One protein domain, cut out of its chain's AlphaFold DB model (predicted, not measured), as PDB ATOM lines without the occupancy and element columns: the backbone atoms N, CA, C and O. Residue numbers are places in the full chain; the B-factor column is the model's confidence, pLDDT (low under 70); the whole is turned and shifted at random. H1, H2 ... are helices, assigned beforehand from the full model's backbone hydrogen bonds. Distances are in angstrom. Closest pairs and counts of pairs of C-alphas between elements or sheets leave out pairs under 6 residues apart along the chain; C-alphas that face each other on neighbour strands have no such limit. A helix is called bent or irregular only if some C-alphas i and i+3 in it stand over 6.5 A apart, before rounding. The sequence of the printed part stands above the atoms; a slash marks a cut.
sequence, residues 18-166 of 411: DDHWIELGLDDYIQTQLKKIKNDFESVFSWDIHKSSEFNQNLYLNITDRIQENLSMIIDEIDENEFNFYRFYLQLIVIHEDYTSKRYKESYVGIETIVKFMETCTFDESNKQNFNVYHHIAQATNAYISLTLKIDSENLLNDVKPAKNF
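Overview. This is residues 18 to 166 of the 411 residues of an uncharacterized protein of Acyrthosiphon pisum (UniProt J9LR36). Three helices, H5, H6 and H8, form an up-and-down bundle, their centres making a triangle, and two further helices widen it on opposite sides: H4 packs on H5, and H2 packs on part of H8. The short helices sit round the outside, H1 by H2, H3 near H5 and H7 at the end of the bundle where H8 begins, while residues 149 to 166, with no named element, fold back along the outside. The 149 printed residues hold eight named helices, H1 to H8 in order along the chain, and no named strand; the class is all helix. The whole is compact, with a radius of gyration of the C-alphas of 15.5 A and spans of 44 by 38 by 26 A.

Along the chain. Begin at C-alpha 19, printed at (119.685, 202.612, 168.743), where H1 opens, residues 19 to 23. After it comes H2, residues 28 to 40, 18.0 A from first to last C-alpha. Next is H3, five residues, 49 to 53, 6.0 A long. Find C-alpha 57 at (131.816, 205.557, 179.324); from there H4 runs to residue 75, over 27.2 A, the longest helix by residues. H4 is irregular: C-alphas 58 and 61 are 7.6 A apart, against about 5 A in a regular helix. H5, residues 85 to 100, covers 22.9 A, and H6, residues 104 to 120, covers 24.9 A. H7 is the four residues 125 to 128, 5.3 A long. Last comes H8, residues 131 to 148, which runs 26.0 A and ends with C-alpha 148 at (121.282, 189.343, 170.236).

Arrangement. Look first at the bundle of H5, H6 and H8, up and down in that each runs against the one before it in the chain. H5 and H6 form a helical hairpin and touch at a shallow tilt of 24 degrees, opposite ways; their closest C-alphas, those of Ile 95 and Ser 107, are 4.5 A apart. H6 and H8 touch at a shallow tilt of 29 degrees, opposite ways, closest at the C-alphas of Ile 111 and Asn 142, 5.8 A. H5 and H8 run the same way and are close but not clearly touching, with the C-alphas of Leu 92 and Ala 138 closest at 8.0 A. Outward from H5, H4 forms another helical hairpin with it: they touch, closest at the C-alphas of Leu 71 and Arg 87, 6.2 A, and run opposite ways at a shallow tilt of 33 degrees, only just short of steep. H8 touches H2 with residues 140 to 148 alone, closest at the C-alphas of Leu 34 and Tyr 144, 6.1 A; these two run opposite ways at a shallow tilt of 20 degrees. H1 is close to H2 but not clearly touching, with the C-alphas of Trp 21 and Gln 31 closest at 7.4 A. H3 and H5 are near each other, with 6 pairs of C-alphas within 10 A. H7 and H8 meet only through their link. H2 and H4 are apart. In the backbone, every O i to N i+4 pair is within hydrogen-bond range in H1, H2, H3, H5 and H8, against 13 of 15 in H4 and 12 of 13 in H6, while H7 is too short for such a pair.

Size, cuts and confidence. The two C-alphas farthest apart, those of Asp 28 and Glu 77, are 45.5 A from each other. The printed part has no cut, and no link is long. Look at residues 51 to 56, of which 51 to 53 belong to H3: they stand free. In the B-factor column the mean pLDDT of the printed part is 84.6; it is under 70 at 20 residues, among them 57 to 62 and 72 to 79.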
ATOM      1  N   ASP A  18     116.767 200.817 171.880       60.75
ATOM      2  CA  ASP A  18     118.229 200.891 171.890       60.75
ATOM      3  C   ASP A  18     118.673 201.084 170.436       60.75
ATOM      4  O   ASP A  18     118.522 200.169 169.624       60.75
ATOM      5  N   ASP A  19     119.202 202.266 170.096       60.47
ATOM      6  CA  ASP A  19     119.685 202.612 168.743       60.47
ATOM      7  C   ASP A  19     120.649 201.542 168.191       60.47
ATOM      8  O   ASP A  19     120.706 201.256 166.996       60.47
ATOM      9  N   HIS A  20     121.339 200.860 169.101       72.81
ATOM     10  CA  HIS A  20     122.199 199.716 168.857       72.81
ATOM     11  C   HIS A  20     121.492 198.495 168.210       72.81
ATOM     12  O   HIS A  20     122.093 197.827 167.364       72.81
ATOM     13  N   TRP A  21     120.239 198.172 168.544       80.12
ATOM     14  CA  TRP A  21     119.543 197.016 167.943       80.12
ATOM     15  C   TRP A  21     119.276 197.210 166.450       80.12
ATOM     16  O   TRP A  21     119.269 196.243 165.683       80.12
ATOM     17  N   ILE A  22     119.102 198.471 166.044       73.12
ATOM     18  CA  ILE A  22     118.966 198.865 164.644       73.12
ATOM     19  C   ILE A  22     120.306 198.664 163.925       73.12
ATOM     20  O   ILE A  22     120.325 198.080 162.842       73.12
ATOM     21  N   GLU A  23     121.429 199.053 164.544       77.31
ATOM     22  CA  GLU A  23     122.777 198.806 163.998       77.31
ATOM     23  C   GLU A  23     123.068 197.312 163.783       77.31
ATOM     24  O   GLU A  23     123.757 196.946 162.833       77.31
ATOM     25  N   LEU A  24     122.533 196.438 164.641       79.50
ATOM     26  CA  LEU A  24     122.692 194.985 164.528       79.50
ATOM     27  C   LEU A  24     121.785 194.319 163.481       79.50
ATOM     28  O   LEU A  24     121.937 193.122 163.221       79.50
ATOM     29  N   GLY A  25     120.822 195.042 162.903       83.06
ATOM     30  CA  GLY A  25     119.847 194.451 161.982       83.06
ATOM     31  C   GLY A  25     119.044 193.316 162.632       83.06
ATOM     32  O   GLY A  25     118.877 192.240 162.038       83.06
ATOM     33  N   LEU A  26     118.610 193.515 163.882       86.25
ATOM     34  CA  LEU A  26     117.709 192.590 164.572       86.25
ATOM     35  C   LEU A  26     116.286 192.767 164.038       86.25
ATOM     36  O   LEU A  26     115.809 193.895 163.916       86.25
ATOM     37  N   ASP A  27     115.610 191.662 163.735       87.88
ATOM     38  CA  ASP A  27     114.214 191.698 163.301       87.88
ATOM     39  C   ASP A  27     113.254 192.036 164.459       87.88
ATOM     40  O   ASP A  27     113.611 191.988 165.642       87.88
ATOM     41  N   ASP A  28     112.014 192.386 164.110       86.88
ATOM     42  CA  ASP A  28     110.983 192.794 165.072       86.88
ATOM     43  C   ASP A  28     110.664 191.702 166.103       86.88
ATOM     44  O   ASP A  28     110.297 192.004 167.244       86.88
ATOM     45  N   TYR A  29     110.818 190.428 165.724       88.12
ATOM     46  CA  TYR A  29     110.585 189.301 166.617       88.12
ATOM     47  C   TYR A  29     111.649 189.257 167.718       88.12
ATOM     48  O   TYR A  29     111.300 189.271 168.901       88.12
ATOM     49  N   ILE A  30     112.935 189.305 167.353       88.06
ATOM     50  CA  ILE A  30     114.050 189.336 168.306       88.06
ATOM     51  C   ILE A  30     113.952 190.571 169.203       88.06
ATOM     52  O   ILE A  30     114.047 190.450 170.424       88.06
ATOM     53  N   GLN A  31     113.691 191.754 168.637       88.62
ATOM     54  CA  GLN A  31     113.532 192.978 169.431       88.62
ATOM     55  C   GLN A  31     112.391 192.865 170.454       88.62
ATOM     56  O   GLN A  31     112.505 193.351 171.582       88.62
ATOM     57  N   THR A  32     111.288 192.206 170.088       89.69
ATOM     58  CA  THR A  32     110.165 191.954 171.001       89.69
ATOM     59  C   THR A  32     110.564 191.010 172.136       89.69
ATOM     60  O   THR A  32     110.234 191.281 173.292       89.69
ATOM     61  N   GLN A  33     111.320 189.946 171.847       89.12
ATOM     62  CA  GLN A  33     111.821 189.030 172.879       89.12
ATOM     63  C   GLN A  33     112.825 189.709 173.817       89.12
ATOM     64  O   GLN A  33     112.714 189.563 175.032       89.12
ATOM     65  N   LEU A  34     113.749 190.521 173.297       90.44
ATOM     66  CA  LEU A  34     114.699 191.273 174.127       90.44
ATOM     67  C   LEU A  34     113.982 192.250 175.074       90.44
ATOM     68  O   LEU A  34     114.334 192.333 176.252       90.44
ATOM     69  N   LYS A  35     112.929 192.935 174.602       90.56
ATOM     70  CA  LYS A  35     112.066 193.777 175.457       90.56
ATOM     71  C   LYS A  35     111.365 192.961 176.538       90.56
ATOM     72  O   LYS A  35     111.308 193.394 177.685       90.56
ATOM     73  N   LYS A  36     110.847 191.780 176.190       90.56
ATOM     74  CA  LYS A  36     110.220 190.872 177.155       90.56
ATOM     75  C   LYS A  36     111.207 190.465 178.249       90.56
ATOM     76  O   LYS A  36     110.859 190.535 179.420       90.56
ATOM     77  N   ILE A  37     112.445 190.116 177.889       91.50
ATOM     78  CA  ILE A  37     113.489 189.790 178.870       91.50
ATOM     79  C   ILE A  37     113.766 190.978 179.785       91.50
ATOM     80  O   ILE A  37     113.745 190.804 180.999       91.50
ATOM     81  N   LYS A  38     113.971 192.179 179.224       91.06
ATOM     82  CA  LYS A  38     114.215 193.400 180.010       91.06
ATOM     83  C   LYS A  38     113.099 193.702 181.019       91.06
ATOM     84  O   LYS A  38     113.394 194.231 182.081       91.06
ATOM     85  N   ASN A  39     111.847 193.376 180.698       90.69
ATOM     86  CA  ASN A  39     110.695 193.729 181.532       90.69
ATOM     87  C   ASN A  39     110.287 192.632 182.527       90.69
ATOM     88  O   ASN A  39     109.887 192.936 183.649       90.69
ATOM     89  N   ASP A  40     110.346 191.364 182.115       93.00
ATOM     90  CA  ASP A  40     109.764 190.253 182.877       93.00
ATOM     91  C   ASP A  40     110.805 189.458 183.681       93.00
ATOM     92  O   ASP A  40     110.432 188.673 184.561       93.00
ATOM     93  N   PHE A  41     112.097 189.630 183.388       94.88
ATOM     94  CA  PHE A  41     113.186 188.848 183.968       94.88
ATOM     95  C   PHE A  41     114.298 189.748 184.503       94.88
ATOM     96  O   PHE A  41     114.687 190.733 183.892       94.88
ATOM     97  N   GLU A  42     114.877 189.348 185.632       95.69
ATOM     98  CA  GLU A  42     116.091 189.970 186.158       95.69
ATOM     99  C   GLU A  42     117.343 189.481 185.411       95.69
ATOM    100  O   GLU A  42     117.829 188.382 185.655       95.69
ATOM    101  N   SER A  43     117.875 190.309 184.515       95.00
ATOM    102  CA  SER A  43     119.196 190.158 183.884       95.00
ATOM    103  C   SER A  43     120.033 191.421 184.089       95.00
ATOM    104  O   SER A  43     119.476 192.492 184.333       95.00
ATOM    105  N   VAL A  44     121.357 191.363 183.912       95.31
ATOM    106  CA  VAL A  44     122.198 192.580 184.011       95.31
ATOM    107  C   VAL A  44     121.771 193.685 183.035       95.31
ATOM    108  O   VAL A  44     121.951 194.866 183.316       95.31
ATOM    109  N   PHE A  45     121.135 193.312 181.921       93.69
ATOM    110  CA  PHE A  45     120.626 194.233 180.902       93.69
ATOM    111  C   PHE A  45     119.256 194.828 181.239       93.69
ATOM    112  O   PHE A  45     118.866 195.822 180.636       93.69
ATOM    113  N   SER A  46     118.529 194.248 182.198       93.12
ATOM    114  CA  SER A  46     117.272 194.807 182.721       93.12
ATOM    115  C   SER A  46     117.489 195.911 183.763       93.12
ATOM    116  O   SER A  46     116.532 196.518 184.232       93.12
ATOM    117  N   TRP A  47     118.736 196.164 184.173       94.50
ATOM    118  CA  TRP A  47     119.041 197.038 185.313       94.50
ATOM    119  C   TRP A  47     119.500 198.439 184.919       94.50
ATOM    120  O   TRP A  47     119.766 199.249 185.805       94.50
ATOM    121  N   ASP A  48     119.612 198.725 183.618       89.69
ATOM    122  CA  ASP A  48     120.003 200.036 183.091       89.69
ATOM    123  C   ASP A  48     121.239 200.616 183.811       89.69
ATOM    124  O   ASP A  48     121.245 201.775 184.234       89.69
ATOM    125  N   ILE A  49     122.285 199.796 183.995       91.50
ATOM    126  CA  ILE A  49     123.400 200.088 184.911       91.50
ATOM    127  C   ILE A  49     124.062 201.427 184.576       91.50
ATOM    128  O   ILE A  49     124.147 202.298 185.444       91.50
ATOM    129  N   HIS A  50     124.489 201.632 183.323       89.31
ATOM    130  CA  HIS A  50     125.156 202.873 182.898       89.31
ATOM    131  C   HIS A  50     124.239 204.092 182.989       89.31
ATOM    132  O   HIS A  50     124.655 205.135 183.491       89.31
ATOM    133  N   LYS A  51     122.981 203.958 182.550       88.12
ATOM    134  CA  LYS A  51     122.001 205.052 182.555       88.12
ATOM    135  C   LYS A  51     121.660 205.485 183.981       88.12
ATOM    136  O   LYS A  51     121.682 206.674 184.278       88.12
ATOM    137  N   SER A  52     121.404 204.528 184.870       87.25
ATOM    138  CA  SER A  52     121.014 204.787 186.260       87.25
ATOM    139  C   SER A  52     122.170 205.330 187.099       87.25
ATOM    140  O   SER A  52     121.974 206.193 187.952       87.25
ATOM    141  N   SER A  53     123.393 204.853 186.856       85.50
ATOM    142  CA  SER A  53     124.589 205.347 187.549       85.50
ATOM    143  C   SER A  53     125.174 206.625 186.938       85.50
ATOM    144  O   SER A  53     126.105 207.190 187.511       85.50
ATOM    145  N   GLU A  54     124.633 207.091 185.805       84.81
ATOM    146  CA  GLU A  54     125.209 208.153 184.968       84.81
ATOM    147  C   GLU A  54     126.710 207.939 184.731       84.81
ATOM    148  O   GLU A  54     127.530 208.858 184.824       84.81
ATOM    149  N   PHE A  55     127.078 206.682 184.485       78.75
ATOM    150  CA  PHE A  55     128.467 206.295 184.346       78.75
ATOM    151  C   PHE A  55     129.054 206.887 183.068       78.75
ATOM    152  O   PHE A  55     128.515 206.729 181.970       78.75
ATOM    153  N   ASN A  56     130.188 207.567 183.205       71.12
ATOM    154  CA  ASN A  56     130.906 208.099 182.061       71.12
ATOM    155  C   ASN A  56     131.638 206.955 181.354       71.12
ATOM    156  O   ASN A  56     132.618 206.436 181.883       71.12
ATOM    157  N   GLN A  57     131.205 206.610 180.141       64.25
ATOM    158  CA  GLN A  57     131.816 205.557 179.324       64.25
ATOM    159  C   GLN A  57     133.313 205.787 179.042       64.25
ATOM    160  O   GLN A  57     134.038 204.834 178.795       64.25
ATOM    161  N   ASN A  58     133.836 207.013 179.165       61.50
ATOM    162  CA  ASN A  58     135.284 207.252 179.069       61.50
ATOM    163  C   ASN A  58     136.084 206.659 180.250       61.50
ATOM    164  O   ASN A  58     137.306 206.567 180.174       61.50
ATOM    165  N   LEU A  59     135.418 206.247 181.336       60.41
ATOM    166  CA  LEU A  59     136.011 205.540 182.480       60.41
ATOM    167  C   LEU A  59     135.974 204.008 182.317       60.41
ATOM    168  O   LEU A  59     136.326 203.284 183.247       60.41
ATOM    169  N   TYR A  60     135.563 203.511 181.149       54.53
ATOM    170  CA  TYR A  60     135.389 202.090 180.842       54.53
ATOM    171  C   TYR A  60     136.634 201.221 181.085       54.53
ATOM    172  O   TYR A  60     136.540 200.152 181.692       54.53
ATOM    173  N   LEU A  61     137.811 201.686 180.651       53.06
ATOM    174  CA  LEU A  61     139.064 200.941 180.842       53.06
ATOM    175  C   LEU A  61     139.371 200.761 182.337       53.06
ATOM    176  O   LEU A  61     139.766 199.688 182.768       53.06
ATOM    177  N   ASN A  62     139.044 201.764 183.153       66.00
ATOM    178  CA  ASN A  62     139.303 201.733 184.590       66.00
ATOM    179  C   ASN A  62     138.429 200.694 185.323       66.00
ATOM    180  O   ASN A  62     138.908 200.024 186.234       66.00
ATOM    181  N   ILE A  63     137.157 200.519 184.932       72.19
ATOM    182  CA  ILE A  63     136.283 199.548 185.611       72.19
ATOM    183  C   ILE A  63     136.586 198.104 185.200       72.19
ATOM    184  O   ILE A  63     136.626 197.234 186.067       72.19
ATOM    185  N   THR A  64     136.837 197.853 183.912       70.75
ATOM    186  CA  THR A  64     137.098 196.494 183.408       70.75
ATOM    187  C   THR A  64     138.426 195.970 183.933       70.75
ATOM    188  O   THR A  64     138.448 194.866 184.472       70.75
ATOM    189  N   ASP A  65     139.486 196.786 183.868       68.31
ATOM    190  CA  ASP A  65     140.796 196.423 184.405       68.31
ATOM    191  C   ASP A  65     140.661 196.115 185.900       68.31
ATOM    192  O   ASP A  65     140.862 194.974 186.301       68.31
ATOM    193  N   ARG A  66     140.145 197.052 186.711       73.50
ATOM    194  CA  ARG A  66     139.942 196.856 188.161       73.50
ATOM    195  C   ARG A  66     139.147 195.591 188.507       73.50
ATOM    196  O   ARG A  66     139.402 194.940 189.520       73.50
ATOM    197  N   ILE A  67     138.128 195.251 187.720       79.69
ATOM    198  CA  ILE A  67     137.302 194.063 187.969       79.69
ATOM    199  C   ILE A  67     138.035 192.783 187.581       79.69
ATOM    200  O   ILE A  67     137.961 191.807 188.328       79.69
ATOM    201  N   GLN A  68     138.767 192.785 186.468       71.75
ATOM    202  CA  GLN A  68     139.619 191.663 186.078       71.75
ATOM    203  C   GLN A  68     140.720 191.417 187.119       71.75
ATOM    204  O   GLN A  68     140.948 190.267 187.485       71.75
ATOM    205  N   GLU A  69     141.311 192.475 187.684       68.44
ATOM    206  CA  GLU A  69     142.267 192.385 188.799       68.44
ATOM    207  C   GLU A  69     141.660 191.672 190.015       68.44
ATOM    208  O   GLU A  69     142.244 190.732 190.561       68.44
ATOM    209  N   ASN A  70     140.449 192.075 190.415       70.44
ATOM    210  CA  ASN A  70     139.737 191.443 191.524       70.44
ATOM    211  C   ASN A  70     139.390 189.977 191.231       70.44
ATOM    212  O   ASN A  70     139.474 189.140 192.127       70.44
ATOM    213  N   LEU A  71     139.010 189.655 189.993       74.38
ATOM    214  CA  LEU A  71     138.695 188.287 189.586       74.38
ATOM    215  C   LEU A  71     139.922 187.374 189.632       74.38
ATOM    216  O   LEU A  71     139.806 186.269 190.159       74.38
ATOM    217  N   SER A  72     141.084 187.830 189.153       68.25
ATOM    218  CA  SER A  72     142.327 187.048 189.209       68.25
ATOM    219  C   SER A  72     142.703 186.674 190.645       68.25
ATOM    220  O   SER A  72     143.034 185.525 190.904       68.25
ATOM    221  N   MET A  73     142.570 187.604 191.599       65.25
ATOM    222  CA  MET A  73     142.855 187.309 193.010       65.25
ATOM    223  C   MET A  73     141.884 186.285 193.617       65.25
ATOM    224  O   MET A  73     142.286 185.479 194.448       65.25
ATOM    225  N   ILE A  74     140.608 186.312 193.215       67.69
ATOM    226  CA  ILE A  74     139.579 185.411 193.752       67.69
ATOM    227  C   ILE A  74     139.733 183.989 193.196       67.69
ATOM    228  O   ILE A  74     139.564 183.032 193.948       67.69
ATOM    229  N   ILE A  75     140.035 183.848 191.901       60.38
ATOM    230  CA  ILE A  75     140.191 182.537 191.247       60.38
ATOM    231  C   ILE A  75     141.318 181.739 191.907       60.38
ATOM    232  O   ILE A  75     141.153 180.554 192.169       60.38
ATOM    233  N   ASP A  76     142.408 182.403 192.285       55.41
ATOM    234  CA  ASP A  76     143.532 181.731 192.927       55.41
ATOM    235  C   ASP A  76     143.257 181.328 194.392       55.41
ATOM    236  O   ASP A  76     143.999 180.526 194.959       55.41
ATOM    237  N   GLU A  77     142.238 181.878 195.059       57.91
ATOM    238  CA  GLU A  77     141.979 181.646 196.490       57.91
ATOM    239  C   GLU A  77     140.916 180.581 196.783       57.91
ATOM    240  O   GLU A  77     140.878 180.055 197.900       57.91
ATOM    241  N   ILE A  78     140.063 180.261 195.812       65.06
ATOM    242  CA  ILE A  78     138.839 179.477 196.018       65.06
ATOM    243  C   ILE A  78     138.919 178.171 195.232       65.06
ATOM    244  O   ILE A  78     139.540 178.121 194.176       65.06
ATOM    245  N   ASP A  79     138.301 177.109 195.754       69.25
ATOM    246  CA  ASP A  79     138.098 175.883 194.981       69.25
ATOM    247  C   ASP A  79     137.362 176.231 193.682       69.25
ATOM    248  O   ASP A  79     136.287 176.835 193.703       69.25
ATOM    249  N   GLU A  80     137.946 175.860 192.544       73.50
ATOM    250  CA  GLU A  80     137.396 176.168 191.226       73.50
ATOM    251  C   GLU A  80     135.970 175.640 191.039       73.50
ATOM    252  O   GLU A  80     135.258 176.168 190.184       73.50
ATOM    253  N   ASN A  81     135.555 174.659 191.851       82.31
ATOM    254  CA  ASN A  81     134.241 174.020 191.838       82.31
ATOM    255  C   ASN A  81     133.250 174.598 192.865       82.31
ATOM    256  O   ASN A  81     132.086 174.194 192.866       82.31
ATOM    257  N   GLU A  82     133.665 175.515 193.742       86.25
ATOM    258  CA  GLU A  82     132.791 176.117 194.755       86.25
ATOM    259  C   GLU A  82     132.229 177.460 194.274       86.25
ATOM    260  O   GLU A  82     132.940 178.331 193.757       86.25
ATOM    261  N   PHE A  83     130.923 177.659 194.455       88.12
ATOM    262  CA  PHE A  83     130.286 178.928 194.144       88.12
ATOM    263  C   PHE A  83     130.833 180.041 195.040       88.12
ATOM    264  O   PHE A  83     130.775 179.975 196.268       88.12
ATOM    265  N   ASN A  84     131.254 181.140 194.417       87.06
ATOM    266  CA  ASN A  84     131.630 182.347 195.131       87.06
ATOM    267  C   ASN A  84     130.806 183.549 194.671       87.06
ATOM    268  O   ASN A  84     130.867 183.968 193.515       87.06
ATOM    269  N   PHE A  85     130.092 184.159 195.617       86.19
ATOM    270  CA  PHE A  85     129.244 185.320 195.354       86.19
ATOM    271  C   PHE A  85     130.015 186.515 194.769       86.19
ATOM    272  O   PHE A  85     129.493 187.201 193.892       86.19
ATOM    273  N   TYR A  86     131.256 186.758 195.217       85.06
ATOM    274  CA  TYR A  86     132.081 187.852 194.694       85.06
ATOM    275  C   TYR A  86     132.507 187.604 193.248       85.06
ATOM    276  O   TYR A  86     132.321 188.480 192.406       85.06
ATOM    277  N   ARG A  87     133.001 186.395 192.945       87.50
ATOM    278  CA  ARG A  87     133.310 185.953 191.578       87.50
ATOM    279  C   ARG A  87     132.096 186.134 190.670       87.50
ATOM    280  O   ARG A  87     132.215 186.754 189.620       87.50
ATOM    281  N   PHE A  88     130.927 185.673 191.114       92.69
ATOM    282  CA  PHE A  88     129.695 185.720 190.333       92.69
ATOM    283  C   PHE A  88     129.319 187.142 189.894       92.69
ATOM    284  O   PHE A  88     129.193 187.398 188.697       92.69
ATOM    285  N   TYR A  89     129.177 188.096 190.826       92.75
ATOM    286  CA  TYR A  89     128.742 189.443 190.438       92.75
ATOM    287  C   TYR A  89     129.812 190.204 189.640       92.75
ATOM    288  O   TYR A  89     129.465 191.026 188.796       92.75
ATOM    289  N   LEU A  90     131.102 189.943 189.882       91.00
ATOM    290  CA  LEU A  90     132.188 190.560 189.117       91.00
ATOM    291  C   LEU A  90     132.216 190.045 187.673       91.00
ATOM    292  O   LEU A  90     132.336 190.848 186.751       91.00
ATOM    293  N   GLN A  91     132.035 188.738 187.454       92.94
ATOM    294  CA  GLN A  91     131.936 188.187 186.099       92.94
ATOM    295  C   GLN A  91     130.704 188.729 185.358       92.94
ATOM    296  O   GLN A  91     130.798 189.050 184.177       92.94
ATOM    297  N   LEU A  92     129.571 188.912 186.051       96.25
ATOM    298  CA  LEU A  92     128.388 189.569 185.485       96.25
ATOM    299  C   LEU A  92     128.670 191.002 185.011       96.25
ATOM    300  O   LEU A  92     128.148 191.411 183.973       96.25
ATOM    301  N   ILE A  93     129.505 191.755 185.734       93.88
ATOM    302  CA  ILE A  93     129.929 193.087 185.288       93.88
ATOM    303  C   ILE A  93     130.779 192.986 184.022       93.88
ATOM    304  O   ILE A  93     130.497 193.699 183.067       93.88
ATOM    305  N   VAL A  94     131.771 192.089 183.976       91.50
ATOM    306  CA  VAL A  94     132.602 191.894 182.770       91.50
ATOM    307  C   VAL A  94     131.725 191.590 181.554       91.50
ATOM    308  O   VAL A  94     131.853 192.248 180.528       91.50
ATOM    309  N   ILE A  95     130.757 190.684 181.702       94.62
ATOM    310  CA  ILE A  95     129.796 190.322 180.649       94.62
ATOM    311  C   ILE A  95     128.994 191.539 180.174       94.62
ATOM    312  O   ILE A  95     128.831 191.736 178.966       94.62
ATOM    313  N   HIS A  96     128.499 192.360 181.103       94.38
ATOM    314  CA  HIS A  96     127.767 193.588 180.789       94.38
ATOM    315  C   HIS A  96     128.648 194.615 180.056       94.38
ATOM    316  O   HIS A  96     128.223 195.218 179.065       94.38
ATOM    317  N   GLU A  97     129.881 194.811 180.520       91.00
ATOM    318  CA  GLU A  97     130.837 195.754 179.940       91.00
ATOM    319  C   GLU A  97     131.337 195.307 178.558       91.00
ATOM    320  O   GLU A  97     131.492 196.146 177.665       91.00
ATOM    321  N   ASP A  98     131.556 194.006 178.344       90.00
ATOM    322  CA  ASP A  98     131.872 193.429 177.032       90.00
ATOM    323  C   ASP A  98     130.724 193.671 176.046       90.00
ATOM    324  O   ASP A  98     130.945 194.197 174.951       90.00
ATOM    325  N   TYR A  99     129.484 193.375 176.456       92.25
ATOM    326  CA  TYR A  99     128.299 193.599 175.626       92.25
ATOM    327  C   TYR A  99     128.158 195.073 175.239       92.25
ATOM    328  O   TYR A  99     128.009 195.401 174.063       92.25
ATOM    329  N   THR A 100     128.261 195.974 176.218       88.50
ATOM    330  CA  THR A 100     128.112 197.418 175.989       88.50
ATOM    331  C   THR A 100     129.211 197.968 175.075       88.50
ATOM    332  O   THR A 100     128.976 198.891 174.296       88.50
ATOM    333  N   SER A 101     130.393 197.349 175.092       85.69
ATOM    334  CA  SER A 101     131.501 197.659 174.176       85.69
ATOM    335  C   SER A 101     131.436 196.936 172.835       85.69
ATOM    336  O   SER A 101     132.425 196.897 172.103       85.69
ATOM    337  N   LYS A 102     130.281 196.364 172.491       89.50
ATOM    338  CA  LYS A 102     130.038 195.633 171.244       89.50
ATOM    339  C   LYS A 102     130.886 194.359 171.075       89.50
ATOM    340  O   LYS A 102     130.943 193.802 169.978       89.50
ATOM    341  N   ARG A 103     131.498 193.855 172.153       89.19
ATOM    342  CA  ARG A 103     132.204 192.561 172.230       89.19
ATOM    343  C   ARG A 103     131.228 191.442 172.594       89.19
ATOM    344  O   ARG A 103     131.303 190.808 173.646       89.19
ATOM    345  N   TYR A 104     130.221 191.249 171.741       91.12
ATOM    346  CA  TYR A 104     129.094 190.355 172.035       91.12
ATOM    347  C   TYR A 104     129.505 188.885 172.146       91.12
ATOM    348  O   TYR A 104     128.908 188.145 172.922       91.12
ATOM    349  N   LYS A 105     130.511 188.451 171.376       91.38
ATOM    350  CA  LYS A 105     130.985 187.061 171.400       91.38
ATOM    351  C   LYS A 105     131.709 186.753 172.705       91.38
ATOM    352  O   LYS A 105     131.469 185.711 173.298       91.38
ATOM    353  N   GLU A 106     132.546 187.672 173.162       92.75
ATOM    354  CA  GLU A 106     133.263 187.601 174.430       92.75
ATOM    355  C   GLU A 106     132.270 187.587 175.597       92.75
ATOM    356  O   GLU A 106     132.321 186.692 176.438       92.75
ATOM    357  N   SER A 107     131.285 188.494 175.568       93.94
ATOM    358  CA  SER A 107     130.170 188.522 176.521       93.94
ATOM    359  C   SER A 107     129.408 187.187 176.559       93.94
ATOM    360  O   SER A 107     129.134 186.661 177.639       93.94
ATOM    361  N   TYR A 108     129.129 186.594 175.390       94.94
ATOM    362  CA  TYR A 108     128.460 185.295 175.267       94.94
ATOM    363  C   TYR A 108     129.283 184.140 175.850       94.94
ATOM    364  O   TYR A 108     128.772 183.369 176.657       94.94
ATOM    365  N   VAL A 109     130.566 184.035 175.491       94.81
ATOM    366  CA  VAL A 109     131.468 183.013 176.048       94.81
ATOM    367  C   VAL A 109     131.580 183.167 177.567       94.81
ATOM    368  O   VAL A 109     131.548 182.172 178.294       94.81
ATOM    369  N   GLY A 110     131.641 184.405 178.065       93.31
ATOM    370  CA  GLY A 110     131.673 184.693 179.496       93.31
ATOM    371  C   GLY A 110     130.429 184.182 180.224       93.31
ATOM    372  O   GLY A 110     130.554 183.455 181.210       93.31
ATOM    373  N   ILE A 111     129.228 184.507 179.734       96.25
ATOM    374  CA  ILE A 111     127.986 184.072 180.389       96.25
ATOM    375  C   ILE A 111     127.740 182.569 180.248       96.25
ATOM    376  O   ILE A 111     127.297 181.939 181.207       96.25
ATOM    377  N   GLU A 112     128.073 181.969 179.102       93.94
ATOM    378  CA  GLU A 112     127.947 180.526 178.891       93.94
ATOM    379  C   GLU A 112     128.832 179.760 179.884       93.94
ATOM    380  O   GLU A 112     128.400 178.767 180.473       93.94
ATOM    381  N   THR A 113     130.042 180.271 180.134       92.94
ATOM    382  CA  THR A 113     130.955 179.731 181.147       92.94
ATOM    383  C   THR A 113     130.325 179.752 182.541       92.94
ATOM    384  O   THR A 113     130.389 178.749 183.249       92.94
ATOM    385  N   ILE A 114     129.675 180.857 182.931       94.31
ATOM    386  CA  ILE A 114     128.976 180.950 184.224       94.31
ATOM    387  C   ILE A 114     127.820 179.952 184.289       94.31
ATOM    388  O   ILE A 114     127.687 179.257 185.290       94.31
ATOM    389  N   VAL A 115     126.986 179.870 183.247       93.19
ATOM    390  CA  VAL A 115     125.832 178.957 183.223       93.19
ATOM    391  C   VAL A 115     126.291 177.506 183.388       93.19
ATOM    392  O   VAL A 115     125.812 176.835 184.296       93.19
ATOM    393  N   LYS A 116     127.283 177.060 182.606       91.56
ATOM    394  CA  LYS A 116     127.868 175.709 182.721       91.56
ATOM    395  C   LYS A 116     128.474 175.453 184.102       91.56
ATOM    396  O   LYS A 116     128.298 174.381 184.665       91.56
ATOM    397  N   PHE A 117     129.177 176.436 184.663       90.88
ATOM    398  CA  PHE A 117     129.741 176.337 186.009       90.88
ATOM    399  C   PHE A 117     128.652 176.180 187.079       90.88
ATOM    400  O   PHE A 117     128.792 175.394 188.013       90.88
ATOM    401  N   MET A 118     127.540 176.898 186.940       90.62
ATOM    402  CA  MET A 118     126.446 176.841 187.904       90.62
ATOM    403  C   MET A 118     125.706 175.498 187.922       90.62
ATOM    404  O   MET A 118     125.165 175.137 188.966       90.62
ATOM    405  N   GLU A 119     125.749 174.733 186.828       88.00
ATOM    406  CA  GLU A 119     125.198 173.372 186.759       88.00
ATOM    407  C   GLU A 119     125.983 172.360 187.608       88.00
ATOM    408  O   GLU A 119     125.414 171.360 188.053       88.00
ATOM    409  N   THR A 120     127.280 172.595 187.834       87.50
ATOM    410  CA  THR A 120     128.181 171.624 188.477       87.50
ATOM    411  C   THR A 120     128.756 172.086 189.812       87.50
ATOM    412  O   THR A 120     129.229 171.247 190.581       87.50
ATOM    413  N   CYS A 121     128.723 173.387 190.111       89.25
ATOM    414  CA  CYS A 121     129.344 173.913 191.319       89.25
ATOM    415  C   CYS A 121     128.598 173.548 192.607       89.25
ATOM    416  O   CYS A 121     127.386 173.313 192.641       89.25
ATOM    417  N   THR A 122     129.345 173.535 193.706       88.75
ATOM    418  CA  THR A 122     128.799 173.349 195.048       88.75
ATOM    419  C   THR A 122     128.486 174.696 195.693       88.75
ATOM    420  O   THR A 122     129.222 175.670 195.552       88.75
ATOM    421  N   PHE A 123     127.367 174.755 196.413       86.25
ATOM    422  CA  PHE A 123     126.959 175.933 197.175       86.25
ATOM    423  C   PHE A 123     127.165 175.671 198.661       86.25
ATOM    424  O   PHE A 123     126.678 174.664 199.187       86.25
ATOM    425  N   ASP A 124     127.828 176.604 199.338       79.94
ATOM    426  CA  ASP A 124     127.878 176.633 200.794       79.94
ATOM    427  C   ASP A 124     126.486 176.906 201.396       79.94
ATOM    428  O   ASP A 124     125.535 177.304 200.711       79.94
ATOM    429  N   GLU A 125     126.337 176.699 202.707       74.12
ATOM    430  CA  GLU A 125     125.048 176.914 203.380       74.12
ATOM    431  C   GLU A 125     124.533 178.354 203.227       74.12
ATOM    432  O   GLU A 125     123.322 178.559 203.118       74.12
ATOM    433  N   SER A 126     125.435 179.341 203.166       72.31
ATOM    434  CA  SER A 126     125.070 180.760 203.087       72.31
ATOM    435  C   SER A 126     124.440 181.137 201.738       72.31
ATOM    436  O   SER A 126     123.472 181.908 201.693       72.31
ATOM    437  N   ASN A 127     124.927 180.547 200.639       79.62
ATOM    438  CA  ASN A 127     124.478 180.844 199.280       79.62
ATOM    439  C   ASN A 127     123.432 179.867 198.747       79.62
ATOM    440  O   ASN A 127     122.675 180.236 197.846       79.62
ATOM    441  N   LYS A 128     123.333 178.654 199.303       83.88
ATOM    442  CA  LYS A 128     122.406 177.612 198.831       83.88
ATOM    443  C   LYS A 128     120.949 178.077 198.775       83.88
ATOM    444  O   LYS A 128     120.229 177.739 197.841       83.88
ATOM    445  N   GLN A 129     120.524 178.897 199.734       83.56
ATOM    446  CA  GLN A 129     119.170 179.466 199.767       83.56
ATOM    447  C   GLN A 129     118.867 180.432 198.605       83.56
ATOM    448  O   GLN A 129     117.704 180.620 198.259       83.56
ATOM    449  N   ASN A 130     119.898 181.013 197.981       88.31
ATOM    450  CA  ASN A 130     119.782 181.988 196.891       88.31
ATOM    451  C   ASN A 130     120.116 181.388 195.512       88.31
ATOM    452  O   ASN A 130     120.108 182.104 194.512       88.31
ATOM    453  N   PHE A 131     120.364 180.076 195.438       89.31
ATOM    454  CA  PHE A 131     120.738 179.346 194.222       89.31
ATOM    455  C   PHE A 131     119.852 179.667 193.008       89.31
ATOM    456  O   PHE A 131     120.363 179.996 191.937       89.31
ATOM    457  N   ASN A 132     118.527 179.624 193.195       90.88
ATOM    458  CA  ASN A 132     117.553 179.868 192.125       90.88
ATOM    459  C   ASN A 132     117.678 181.280 191.543       90.88
ATOM    460  O   ASN A 132     117.447 181.488 190.357       90.88
ATOM    461  N   VAL A 133     118.054 182.253 192.374       94.00
ATOM    462  CA  VAL A 133     118.203 183.652 191.965       94.00
ATOM    463  C   VAL A 133     119.456 183.832 191.120       94.00
ATOM    464  O   VAL A 133     119.412 184.508 190.095       94.00
ATOM    465  N   TYR A 134     120.563 183.201 191.510       94.56
ATOM    466  CA  TYR A 134     121.797 183.237 190.725       94.56
ATOM    467  C   TYR A 134     121.614 182.542 189.368       94.56
ATOM    468  O   TYR A 134     121.986 183.110 188.340       94.56
ATOM    469  N   HIS A 135     120.937 181.386 189.359       93.38
ATOM    470  CA  HIS A 135     120.541 180.679 188.137       93.38
ATOM    471  C   HIS A 135     119.690 181.547 187.225       93.38
ATOM    472  O   HIS A 135     120.026 181.725 186.056       93.38
ATOM    473  N   HIS A 136     118.641 182.150 187.786       95.00
ATOM    474  CA  HIS A 136     117.772 183.061 187.061       95.00
ATOM    475  C   HIS A 136     118.563 184.184 186.391       95.00
ATOM    476  O   HIS A 136     118.411 184.401 185.191       95.00
ATOM    477  N   ILE A 137     119.420 184.886 187.146       96.75
ATOM    478  CA  ILE A 137     120.181 186.021 186.609       96.75
ATOM    479  C   ILE A 137     121.062 185.571 185.449       96.75
ATOM    480  O   ILE A 137     121.073 186.233 184.406       96.75
ATOM    481  N   ALA A 138     121.794 184.464 185.596       95.62
ATOM    482  CA  ALA A 138     122.692 184.038 184.534       95.62
ATOM    483  C   ALA A 138     121.932 183.523 183.309       95.62
ATOM    484  O   ALA A 138     122.297 183.872 182.193       95.62
ATOM    485  N   GLN A 139     120.855 182.752 183.493       94.56
ATOM    486  CA  GLN A 139     120.045 182.235 182.388       94.56
ATOM    487  C   GLN A 139     119.341 183.362 181.630       94.56
ATOM    488  O   GLN A 139     119.386 183.392 180.401       94.56
ATOM    489  N   ALA A 140     118.763 184.338 182.337       95.38
ATOM    490  CA  ALA A 140     118.145 185.505 181.712       95.38
ATOM    491  C   ALA A 140     119.175 186.374 180.972       95.38
ATOM    492  O   ALA A 140     118.905 186.867 179.876       95.38
ATOM    493  N   THR A 141     120.374 186.530 181.543       96.19
ATOM    494  CA  THR A 141     121.500 187.228 180.902       96.19
ATOM    495  C   THR A 141     121.987 186.479 179.659       96.19
ATOM    496  O   THR A 141     122.188 187.099 178.617       96.19
ATOM    497  N   ASN A 142     122.102 185.150 179.733       95.31
ATOM    498  CA  ASN A 142     122.501 184.299 178.616       95.31
ATOM    499  C   ASN A 142     121.490 184.393 177.473       95.31
ATOM    500  O   ASN A 142     121.862 184.729 176.357       95.31
ATOM    501  N   ALA A 143     120.200 184.214 177.775       94.12
ATOM    502  CA  ALA A 143     119.126 184.311 176.793       94.12
ATOM    503  C   ALA A 143     119.131 185.657 176.054       94.12
ATOM    504  O   ALA A 143     118.971 185.696 174.835       94.12
ATOM    505  N   TYR A 144     119.370 186.757 176.774       94.06
ATOM    506  CA  TYR A 144     119.466 188.087 176.176       94.06
ATOM    507  C   TYR A 144     120.621 188.191 175.160       94.06
ATOM    508  O   TYR A 144     120.444 188.705 174.050       94.06
ATOM    509  N   ILE A 145     121.803 187.673 175.506       94.31
ATOM    510  CA  ILE A 145     122.981 187.710 174.627       94.31
ATOM    511  C   ILE A 145     122.818 186.735 173.451       94.31
ATOM    512  O   ILE A 145     123.084 187.116 172.311       94.31
ATOM    513  N   SER A 146     122.321 185.517 173.689       92.94
ATOM    514  CA  SER A 146     122.051 184.520 172.645       92.94
ATOM    515  C   SER A 146     121.095 185.052 171.579       92.94
ATOM    516  O   SER A 146     121.391 184.947 170.390       92.94
ATOM    517  N   LEU A 147     119.995 185.692 171.995       91.00
ATOM    518  CA  LEU A 147     119.042 186.328 171.081       91.00
ATOM    519  C   LEU A 147     119.694 187.452 170.271       91.00
ATOM    520  O   LEU A 147     119.490 187.534 169.061       91.00
ATOM    521  N   THR A 148     120.517 188.284 170.918       90.19
ATOM    522  CA  THR A 148     121.282 189.343 170.236       90.19
ATOM    523  C   THR A 148     122.182 188.756 169.139       90.19
ATOM    524  O   THR A 148     122.296 189.323 168.053       90.19
ATOM    525  N   LEU A 149     122.792 187.596 169.394       90.19
ATOM    526  CA  LEU A 149     123.672 186.890 168.459       90.19
ATOM    527  C   LEU A 149     122.940 185.979 167.462       90.19
ATOM    528  O   LEU A 149     123.603 185.331 166.651       90.19
ATOM    529  N   LYS A 150     121.601 185.926 167.493       88.75
ATOM    530  CA  LYS A 150     120.779 185.014 166.674       88.75
ATOM    531  C   LYS A 150     121.165 183.537 166.858       88.75
ATOM    532  O   LYS A 150     121.053 182.737 165.932       88.75
ATOM    533  N   ILE A 151     121.643 183.188 168.050       87.44
ATOM    534  CA  ILE A 151     121.887 181.807 168.464       87.44
ATOM    535  C   ILE A 151     120.545 181.229 168.911       87.44
ATOM    536  O   ILE A 151     119.766 181.920 169.578       87.44
ATOM    537  N   ASP A 152     120.268 179.980 168.526       76.62
ATOM    538  CA  ASP A 152     119.020 179.309 168.885       76.62
ATOM    539  C   ASP A 152     118.821 179.342 170.407       76.62
ATOM    540  O   ASP A 152     119.648 178.868 171.186       76.62
ATOM    541  N   SER A 153     117.752 180.017 170.815       67.88
ATOM    542  CA  SER A 153     117.494 180.426 172.196       67.88
ATOM    543  C   SER A 153     116.016 180.339 172.561       67.88
ATOM    544  O   SER A 153     115.641 180.743 173.663       67.88
ATOM    545  N   GLU A 154     115.179 179.763 171.683       63.16
ATOM    546  CA  GLU A 154     113.719 179.700 171.861       63.16
ATOM    547  C   GLU A 154     113.306 179.013 173.171       63.16
ATOM    548  O   GLU A 154     112.227 179.282 173.697       63.16
ATOM    549  N   ASN A 155     114.192 178.192 173.744       70.50
ATOM    550  CA  ASN A 155     113.930 177.428 174.958       70.50
ATOM    551  C   ASN A 155     114.685 177.906 176.207       70.50
ATOM    552  O   ASN A 155     114.421 177.388 177.289       70.50
ATOM    553  N   LEU A 156     115.583 178.899 176.111       75.19
ATOM    554  CA  LEU A 156     116.459 179.280 177.236       75.19
ATOM    555  C   LEU A 156     115.706 179.868 178.442       75.19
ATOM    556  O   LEU A 156     116.246 179.895 179.544       75.19
ATOM    557  N   LEU A 157     114.471 180.337 178.245       79.69
ATOM    558  CA  LEU A 157     113.653 180.957 179.294       79.69
ATOM    559  C   LEU A 157     112.458 180.110 179.737       79.69
ATOM    560  O   LEU A 157     111.738 180.535 180.637       79.69
ATOM    561  N   ASN A 158     112.223 178.945 179.126       80.25
ATOM    562  CA  ASN A 158     111.026 178.145 179.412       80.25
ATOM    563  C   ASN A 158     110.976 177.677 180.872       80.25
ATOM    564  O   ASN A 158     109.904 177.661 181.473       80.25
ATOM    565  N   ASP A 159     112.144 177.391 181.447       78.88
ATOM    566  CA  ASP A 159     112.290 176.946 182.834       78.88
ATOM    567  C   ASP A 159     112.676 178.089 183.791       78.88
ATOM    568  O   ASP A 159     112.847 177.879 184.993       78.88
ATOM    569  N   VAL A 160     112.789 179.323 183.282       86.56
ATOM    570  CA  VAL A 160     113.178 180.493 184.075       86.56
ATOM    571  C   VAL A 160     111.936 181.160 184.658       86.56
ATOM    572  O   VAL A 160     111.003 181.557 183.959       86.56
ATOM    573  N   LYS A 161     111.925 181.318 185.981       89.88
ATOM    574  CA  LYS A 161     110.813 181.916 186.722       89.88
ATOM    575  C   LYS A 161     110.716 183.430 186.455       89.88
ATOM    576  O   LYS A 161     111.656 184.147 186.767       89.88
ATOM    577  N   PRO A 162     109.576 183.974 185.986       91.19
ATOM    578  CA  PRO A 162     109.425 185.422 185.814       91.19
ATOM    579  C   PRO A 162     109.575 186.196 187.131       91.19
ATOM    580  O   PRO A 162     109.057 185.765 188.167       91.19
ATOM    581  N   ALA A 163     110.183 187.384 187.079       90.50
ATOM    582  CA  ALA A 163     110.536 188.190 188.254       90.50
ATOM    583  C   ALA A 163     109.322 188.572 189.119       90.50
ATOM    584  O   ALA A 163     109.388 188.580 190.349       90.50
ATOM    585  N   LYS A 164     108.162 188.802 188.490       91.88
ATOM    586  CA  LYS A 164     106.892 189.084 189.186       91.88
ATOM    587  C   LYS A 164     106.454 187.976 190.154       91.88
ATOM    588  O   LYS A 164     105.693 188.241 191.080       91.88
ATOM    589  N   ASN A 165     106.927 186.747 189.943       93.38
ATOM    590  CA  ASN A 165     106.582 185.589 190.762       93.38
ATOM    591  C   ASN A 165     107.585 185.357 191.904       93.38
ATOM    592  O   ASN A 165     107.461 184.361 192.624       93.38
ATOM    593  N   PHE A 166     108.599 186.211 192.063       94.19
ATOM    594  CA  PHE A 166     109.582 186.063 193.130       94.19
ATOM    595  C   PHE A 166     108.963 186.249 194.517       94.19
ATOM    596  O   PHE A 166     108.164 187.161 194.754       94.19
TER     597      PHE A 166